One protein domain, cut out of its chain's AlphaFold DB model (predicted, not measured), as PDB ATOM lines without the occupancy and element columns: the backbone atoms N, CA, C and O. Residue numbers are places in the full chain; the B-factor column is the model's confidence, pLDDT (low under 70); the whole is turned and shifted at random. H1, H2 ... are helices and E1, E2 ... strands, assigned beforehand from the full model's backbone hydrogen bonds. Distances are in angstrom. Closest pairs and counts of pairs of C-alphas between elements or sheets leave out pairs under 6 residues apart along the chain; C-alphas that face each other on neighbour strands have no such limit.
ATOM      1  N   THR A 156      33.793 173.586  42.332       48.38
ATOM      2  CA  THR A 156      32.484 173.873  41.733       48.38
ATOM      3  C   THR A 156      32.555 174.579  40.375       48.38
ATOM      4  O   THR A 156      31.623 174.429  39.588       48.38
ATOM      5  N   LEU A 157      33.633 175.304  40.051       50.94
ATOM      6  CA  LEU A 157      33.759 176.014  38.770       50.94
ATOM      7  C   LEU A 157      34.362 175.158  37.662       50.94
ATOM      8  O   LEU A 157      33.913 175.270  36.523       50.94
ATOM      9  N   LEU A 158      35.260 174.222  37.992       60.16
ATOM     10  CA  LEU A 158      35.694 173.187  37.043       60.16
ATOM     11  C   LEU A 158      34.507 172.345  36.553       60.16
ATOM     12  O   LEU A 158      34.452 171.986  35.381       60.16
ATOM     13  N   LYS A 159      33.497 172.117  37.405       62.28
ATOM     14  CA  LYS A 159      32.257 171.429  37.010       62.28
ATOM     15  C   LYS A 159      31.456 172.178  35.945       62.28
ATOM     16  O   LYS A 159      30.748 171.533  35.190       62.28
ATOM     17  N   ARG A 160      31.569 173.508  35.842       73.81
ATOM     18  CA  ARG A 160      30.874 174.288  34.798       73.81
ATOM     19  C   ARG A 160      31.657 174.376  33.487       73.81
ATOM     20  O   ARG A 160      31.118 174.902  32.514       73.81
ATOM     21  N   THR A 161      32.903 173.901  33.470       82.19
ATOM     22  CA  THR A 161      33.708 173.857  32.249       82.19
ATOM     23  C   THR A 161      33.236 172.738  31.335       82.19
ATOM     24  O   THR A 161      32.766 171.704  31.806       82.19
ATOM     25  N   LEU A 162      33.393 172.929  30.030       82.50
ATOM     26  CA  LEU A 162      33.157 171.858  29.059       82.50
ATOM     27  C   LEU A 162      34.400 170.969  28.893       82.50
ATOM     28  O   LEU A 162      34.280 169.774  28.656       82.50
ATOM     29  N   GLY A 163      35.597 171.557  28.994       72.75
ATOM     30  CA  GLY A 163      36.844 170.896  28.600       72.75
ATOM     31  C   GLY A 163      37.777 170.444  29.727       72.75
ATOM     32  O   GLY A 163      38.821 169.870  29.422       72.75
ATOM     33  N   LEU A 164      37.460 170.738  30.993       75.06
ATOM     34  CA  LEU A 164      38.352 170.520  32.146       75.06
ATOM     35  C   LEU A 164      37.746 169.631  33.244       75.06
ATOM     36  O   LEU A 164      38.327 169.501  34.323       75.06
ATOM     37  N   GLN A 165      36.614 168.982  32.963       81.44
ATOM     38  CA  GLN A 165      36.055 167.939  33.824       81.44
ATOM     39  C   GLN A 165      36.966 166.694  33.821       81.44
ATOM     40  O   GLN A 165      37.565 166.354  32.799       81.44
ATOM     41  N   HIS A 166      37.107 166.026  34.971       78.31
ATOM     42  CA  HIS A 166      38.034 164.893  35.147       78.31
ATOM     43  C   HIS A 166      37.417 163.535  34.804       78.31
ATOM     44  O   HIS A 166      38.155 162.614  34.491       78.31
ATOM     45  N   ASP A 167      36.093 163.414  34.886       86.56
ATOM     46  CA  ASP A 167      35.346 162.166  34.692       86.56
ATOM     47  C   ASP A 167      34.644 162.088  33.332       86.56
ATOM     48  O   ASP A 167      34.070 161.049  32.994       86.56
ATOM     49  N   ARG A 168      34.633 163.190  32.576       90.94
ATOM     50  CA  ARG A 168      33.883 163.328  31.328       90.94
ATOM     51  C   ARG A 168      34.641 164.129  30.285       90.94
ATOM     52  O   ARG A 168      35.425 165.027  30.610       90.94
ATOM     53  N   TYR A 169      34.298 163.866  29.034       93.19
ATOM     54  CA  TYR A 169      34.694 164.643  27.872       93.19
ATOM     55  C   TYR A 169      33.455 165.145  27.121       93.19
ATOM     56  O   TYR A 169      32.358 164.596  27.252       93.19
ATOM     57  N   SER A 170      33.621 166.230  26.366       93.56
ATOM     58  CA  SER A 170      32.532 166.896  25.646       93.56
ATOM     59  C   SER A 170      32.646 166.663  24.145       93.56
ATOM     60  O   SER A 170      33.717 166.889  23.583       93.56
ATOM     61  N   GLN A 171      31.535 166.333  23.493       93.69
ATOM     62  CA  GLN A 171      31.437 166.239  22.039       93.69
ATOM     63  C   GLN A 171      30.364 167.196  21.517       93.69
ATOM     64  O   GLN A 171      29.218 167.171  21.963       93.69
ATOM     65  N   TYR A 172      30.729 168.057  20.576       95.12
ATOM     66  CA  TYR A 172      29.819 168.989  19.930       95.12
ATOM     67  C   TYR A 172      28.779 168.232  19.103       95.12
ATOM     68  O   TYR A 172      29.108 167.346  18.311       95.12
ATOM     69  N   ILE A 173      27.515 168.612  19.274       94.06
ATOM     70  CA  ILE A 173      26.404 168.051  18.519       94.06
ATOM     71  C   ILE A 173      26.170 168.924  17.288       94.06
ATOM     72  O   ILE A 173      25.648 170.033  17.381       94.06
ATOM     73  N   GLY A 174      26.542 168.408  16.117       90.00
ATOM     74  CA  GLY A 174      26.289 169.094  14.854       90.00
ATOM     75  C   GLY A 174      24.788 169.197  14.532       90.00
ATOM     76  O   GLY A 174      24.023 168.283  14.855       90.00
ATOM     77  N   PRO A 175      24.352 170.247  13.809       83.88
ATOM     78  CA  PRO A 175      22.933 170.518  13.536       83.88
ATOM     79  C   PRO A 175      22.250 169.467  12.647       83.88
ATOM     80  O   PRO A 175      21.027 169.447  12.541       83.88
ATOM     81  N   THR A 176      23.031 168.616  11.978       85.19
ATOM     82  CA  THR A 176      22.551 167.544  11.093       85.19
ATOM     83  C   THR A 176      22.715 166.147  11.692       85.19
ATOM     84  O   THR A 176      22.588 165.160  10.967       85.19
ATOM     85  N   THR A 177      23.075 166.043  12.972       86.12
ATOM     86  CA  THR A 177      23.134 164.752  13.673       86.12
ATOM     87  C   THR A 177      21.723 164.213  13.939       86.12
ATOM     88  O   THR A 177      20.720 164.862  13.641       86.12
ATOM     89  N   ASP A 178      21.629 163.005  14.495       77.31
ATOM     90  CA  ASP A 178      20.374 162.418  14.980       77.31
ATOM     91  C   ASP A 178      19.716 163.244  16.101       77.31
ATOM     92  O   ASP A 178      18.511 163.130  16.338       77.31
ATOM     93  N   PHE A 179      20.482 164.127  16.741       78.12
ATOM     94  CA  PHE A 179      19.996 165.128  17.678       78.12
ATOM     95  C   PHE A 179      19.555 166.402  16.940       78.12
ATOM     96  O   PHE A 179      20.263 167.408  16.909       78.12
ATOM     97  N   GLU A 180      18.357 166.377  16.350       77.75
ATOM     98  CA  GLU A 180      17.753 167.590  15.785       77.75
ATOM     99  C   GLU A 180      17.567 168.648  16.898       77.75
ATOM    100  O   GLU A 180      17.002 168.312  17.943       77.75
ATOM    101  N   PRO A 181      17.958 169.926  16.703       78.06
ATOM    102  CA  PRO A 181      17.807 170.974  17.723       78.06
ATOM    103  C   PRO A 181      16.389 171.068  18.302       78.06
ATOM    104  O   PRO A 181      16.209 171.150  19.516       78.06
ATOM    105  N   SER A 182      15.375 170.913  17.444       80.00
ATOM    106  CA  SER A 182      13.961 170.873  17.829       80.00
ATOM    107  C   SER A 182      13.640 169.769  18.848       80.00
ATOM    108  O   SER A 182      12.731 169.932  19.655       80.00
ATOM    109  N   LEU A 183      14.341 168.631  18.794       83.31
ATOM    110  CA  LEU A 183      14.175 167.509  19.726       83.31
ATOM    111  C   LEU A 183      14.972 167.725  21.011       83.31
ATOM    112  O   LEU A 183      14.492 167.371  22.088       83.31
ATOM    113  N   ILE A 184      16.159 168.329  20.909       86.69
ATOM    114  CA  ILE A 184      16.954 168.725  22.075       86.69
ATOM    115  C   ILE A 184      16.113 169.652  22.959       86.69
ATOM    116  O   ILE A 184      16.023 169.416  24.158       86.69
ATOM    117  N   ASP A 185      15.424 170.635  22.376       85.44
ATOM    118  CA  ASP A 185      14.574 171.595  23.095       85.44
ATOM    119  C   ASP A 185      13.385 170.978  23.844       85.44
ATOM    120  O   ASP A 185      12.839 171.609  24.748       85.44
ATOM    121  N   LEU A 186      12.999 169.741  23.519       87.38
ATOM    122  CA  LEU A 186      11.964 169.001  24.249       87.38
ATOM    123  C   LEU A 186      12.504 168.286  25.495       87.38
ATOM    124  O   LEU A 186      11.717 167.761  26.285       87.38
ATOM    125  N   SER A 187      13.825 168.232  25.667       89.38
ATOM    126  CA  SER A 187      14.457 167.568  26.806       89.38
ATOM    127  C   SER A 187      14.327 168.411  28.084       89.38
ATOM    128  O   SER A 187      14.398 169.642  28.021       89.38
ATOM    129  N   PRO A 188      14.142 167.784  29.259       91.69
ATOM    130  CA  PRO A 188      14.011 168.506  30.519       91.69
ATOM    131  C   PRO A 188      15.384 168.981  31.017       91.69
ATOM    132  O   PRO A 188      16.097 168.233  31.681       91.69
ATOM    133  N   PHE A 189      15.744 170.228  30.707       91.50
ATOM    134  CA  PHE A 189      16.969 170.850  31.216       91.50
ATOM    135  C   PHE A 189      16.816 171.332  32.660       91.50
ATOM    136  O   PHE A 189      15.795 171.911  33.037       91.50
ATOM    137  N   ASP A 190      17.856 171.109  33.454       91.12
ATOM    138  CA  ASP A 190      17.990 171.636  34.807       91.12
ATOM    139  C   ASP A 190      18.494 173.105  34.810       91.12
ATOM    140  O   ASP A 190      18.803 173.672  33.756       91.12
ATOM    141  N   PRO A 191      18.584 173.773  35.979       89.12
ATOM    142  CA  PRO A 191      19.122 175.135  36.081       89.12
ATOM    143  C   PRO A 191      20.595 175.293  35.664       89.12
ATOM    144  O   PRO A 191      21.091 176.418  35.570       89.12
ATOM    145  N   GLN A 192      21.317 174.192  35.466       85.88
ATOM    146  CA  GLN A 192      22.690 174.147  34.980       85.88
ATOM    147  C   GLN A 192      22.748 173.941  33.459       85.88
ATOM    148  O   GLN A 192      23.845 173.836  32.908       85.88
ATOM    149  N   ASP A 193      21.591 173.967  32.780       91.75
ATOM    150  CA  ASP A 193      21.439 173.699  31.353       91.75
ATOM    151  C   ASP A 193      21.962 172.291  30.986       91.75
ATOM    152  O   ASP A 193      22.565 172.092  29.923       91.75
ATOM    153  N   GLU A 194      21.733 171.312  31.869       92.94
ATOM    154  CA  GLU A 194      22.031 169.894  31.662       92.94
ATOM    155  C   GLU A 194      20.759 169.039  31.573       92.94
ATOM    156  O   GLU A 194      19.760 169.294  32.243       92.94
ATOM    157  N   SER A 195      20.781 168.009  30.723       93.56
ATOM    158  CA  SER A 195      19.700 167.024  30.613       93.56
ATOM    159  C   SER A 195      20.274 165.621  30.450       93.56
ATOM    160  O   SER A 195      21.032 165.346  29.520       93.56
ATOM    161  N   LEU A 196      19.877 164.702  31.327       92.88
ATOM    162  CA  LEU A 196      20.346 163.320  31.290       92.88
ATOM    163  C   LEU A 196      19.698 162.538  30.137       92.88
ATOM    164  O   LEU A 196      18.480 162.543  29.972       92.88
ATOM    165  N   LEU A 197      20.516 161.815  29.374       88.50
ATOM    166  CA  LEU A 197      20.102 160.860  28.349       88.50
ATOM    167  C   LEU A 197      20.656 159.465  28.663       88.50
ATOM    168  O   LEU A 197      21.569 159.296  29.464       88.50
ATOM    169  N   SER A 198      20.155 158.448  27.962       85.62
ATOM    170  CA  SER A 198      20.684 157.080  28.069       85.62
ATOM    171  C   SER A 198      22.143 156.951  27.620       85.62
ATOM    172  O   SER A 198      22.852 156.075  28.104       85.62
ATOM    173  N   ARG A 199      22.587 157.802  26.686       84.75
ATOM    174  CA  ARG A 199      23.936 157.754  26.096       84.75
ATOM    175  C   ARG A 199      24.934 158.719  26.743       84.75
ATOM    176  O   ARG A 199      26.105 158.638  26.417       84.75
ATOM    177  N   GLY A 200      24.495 159.632  27.609       91.00
ATOM    178  CA  GLY A 200      25.333 160.702  28.156       91.00
ATOM    179  C   GLY A 200      24.500 161.834  28.751       91.00
ATOM    180  O   GLY A 200      23.311 161.671  29.003       91.00
ATOM    181  N   THR A 201      25.106 162.993  28.983       93.25
ATOM    182  CA  THR A 201      24.401 164.193  29.473       93.25
ATOM    183  C   THR A 201      24.458 165.286  28.414       93.25
ATOM    184  O   THR A 201      25.539 165.646  27.967       93.25
ATOM    185  N   LEU A 202      23.313 165.812  27.986       93.88
ATOM    186  CA  LEU A 202      23.274 167.003  27.141       93.88
ATOM    187  C   LEU A 202      23.662 168.218  27.973       93.88
ATOM    188  O   LEU A 202      23.135 168.388  29.065       93.88
ATOM    189  N   ARG A 203      24.515 169.083  27.429       93.50
ATOM    190  CA  ARG A 203      24.921 170.354  28.026       93.50
ATOM    191  C   ARG A 203      24.698 171.482  27.021       93.50
ATOM    192  O   ARG A 203      25.397 171.562  26.011       93.50
ATOM    193  N   LYS A 204      23.735 172.362  27.296       93.19
ATOM    194  CA  LYS A 204      23.442 173.542  26.469       93.19
ATOM    195  C   LYS A 204      24.314 174.721  26.866       93.19
ATOM    196  O   LYS A 204      24.161 175.283  27.950       93.19
ATOM    197  N   VAL A 205      25.210 175.137  25.979       93.69
ATOM    198  CA  VAL A 205      26.070 176.299  26.241       93.69
ATOM    199  C   VAL A 205      25.593 177.556  25.542       93.69
ATOM    200  O   VAL A 205      25.954 178.640  25.971       93.69
ATOM    201  N   SER A 206      24.729 177.462  24.542       93.19
ATOM    202  CA  SER A 206      24.011 178.612  23.995       93.19
ATOM    203  C   SER A 206      22.615 178.169  23.550       93.19
ATOM    204  O   SER A 206      22.238 177.013  23.746       93.19
ATOM    205  N   ASP A 207      21.850 179.076  22.948       88.69
ATOM    206  CA  ASP A 207      20.563 178.729  22.335       88.69
ATOM    207  C   ASP A 207      20.730 177.822  21.101       88.69
ATOM    208  O   ASP A 207      19.781 177.162  20.687       88.69
ATOM    209  N   PHE A 208      21.933 177.772  20.520       88.50
ATOM    210  CA  PHE A 208      22.219 177.046  19.278       88.50
ATOM    211  C   PHE A 208      23.256 175.932  19.450       88.50
ATOM    212  O   PHE A 208      23.290 175.000  18.648       88.50
ATOM    213  N   ASP A 209      24.081 175.999  20.496       93.38
ATOM    214  CA  ASP A 209      25.210 175.099  20.708       93.38
ATOM    215  C   ASP A 209      24.944 174.170  21.891       93.38
ATOM    216  O   ASP A 209      24.795 174.595  23.045       93.38
ATOM    217  N   THR A 210      24.922 172.874  21.592       94.31
ATOM    218  CA  THR A 210      24.743 171.806  22.575       94.31
ATOM    219  C   THR A 210      25.879 170.801  22.457       94.31
ATOM    220  O   THR A 210      26.341 170.475  21.363       94.31
ATOM    221  N   PHE A 211      26.320 170.302  23.604       94.50
ATOM    222  CA  PHE A 211      27.344 169.279  23.722       94.50
ATOM    223  C   PHE A 211      26.755 168.019  24.343       94.50
ATOM    224  O   PHE A 211      25.870 168.087  25.196       94.50
ATOM    225  N   LEU A 212      27.269 166.866  23.932       93.69
ATOM    226  CA  LEU A 212      27.075 165.598  24.610       93.69
ATOM    227  C   LEU A 212      28.275 165.354  25.527       93.69
ATOM    228  O   LEU A 212      29.409 165.254  25.067       93.69
ATOM    229  N   MET A 213      28.015 165.268  26.825       93.38
ATOM    230  CA  MET A 213      28.999 164.933  27.848       93.38
ATOM    231  C   MET A 213      28.998 163.420  28.056       93.38
ATOM    232  O   MET A 213      27.962 162.832  28.399       93.38
ATOM    233  N   LEU A 214      30.153 162.797  27.853       93.25
ATOM    234  CA  LEU A 214      30.348 161.350  27.865       93.25
ATOM    235  C   LEU A 214      31.361 160.963  28.947       93.25
ATOM    236  O   LEU A 214      32.290 161.727  29.195       93.25
ATOM    237  N   PRO A 215      31.189 159.813  29.618       92.94
ATOM    238  CA  PRO A 215      32.090 159.388  30.680       92.94
ATOM    239  C   PRO A 215      33.426 158.878  30.122       92.94
ATOM    240  O   PRO A 215      33.458 158.048  29.210       92.94
ATOM    241  N   ASP A 216      34.533 159.323  30.719       91.69
ATOM    242  CA  ASP A 216      35.887 158.985  30.262       91.69
ATOM    243  C   ASP A 216      36.193 157.489  30.389       91.69
ATOM    244  O   ASP A 216      36.868 156.912  29.538       91.69
ATOM    245  N   ASN A 217      35.654 156.841  31.426       91.31
ATOM    246  CA  ASN A 217      35.901 155.432  31.740       91.31
ATOM    247  C   ASN A 217      35.411 154.437  30.679       91.31
ATOM    248  O   ASN A 217      35.758 153.261  30.741       91.31
ATOM    249  N   THR A 218      34.622 154.897  29.709       88.38
ATOM    250  CA  THR A 218      34.179 154.084  28.571       88.38
ATOM    251  C   THR A 218      35.164 154.101  27.403       88.38
ATOM    252  O   THR A 218      34.976 153.359  26.439       88.38
TER     253      THR A 218
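What this domain is: This is residues 156 to 218 of the 421 residues of the protein "Zn(2)-C6 fungal-type domain-containing protein" of Monilinia fructigena (UniProt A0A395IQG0). With little regular structure, this is a small twisted sheet of four antiparallel strands, in the order E1, E4, E3, E2, set among loops, with one short helix, H1, beyond one end. The 63 printed residues, 24 in named elements, run E1, H1, E2, E3, E4: mostly strand. The whole is compact and rounded, radius of gyration of the C-alphas 11.3 A, spans 30 by 26 by 18 A.

How they stand to each other: Edge strand E1, residues 168 to 172, is antiparallel to E4, residues 210 to 215, with N 169 and O 214 2.9 A apart. H1, residues 181 to 184, only grazes the sheet; too short for an O i to N i+4 pair, it has its one O i to N i+3 pair within range. Edge strand E2, residues 194 to 197, and E3, residues 200 to 204, form a hairpin, N 195 to O 202 2.9 A. E3 and E4 form another, N 203 to O 211 2.8 A. E2, E3 and E4 make a meander, each strand the antiparallel neighbour of the one before.

Where its parts are: E1, 13.4 A long, begins at C-alpha 168 (33.883, 163.328, 31.328). E4, 16.5 A, ends at C-alpha 215 (32.090, 159.388, 30.680).

The domain as a whole: The printed part has no cut and no long link; residues 156 to 159 have pLDDT under 70.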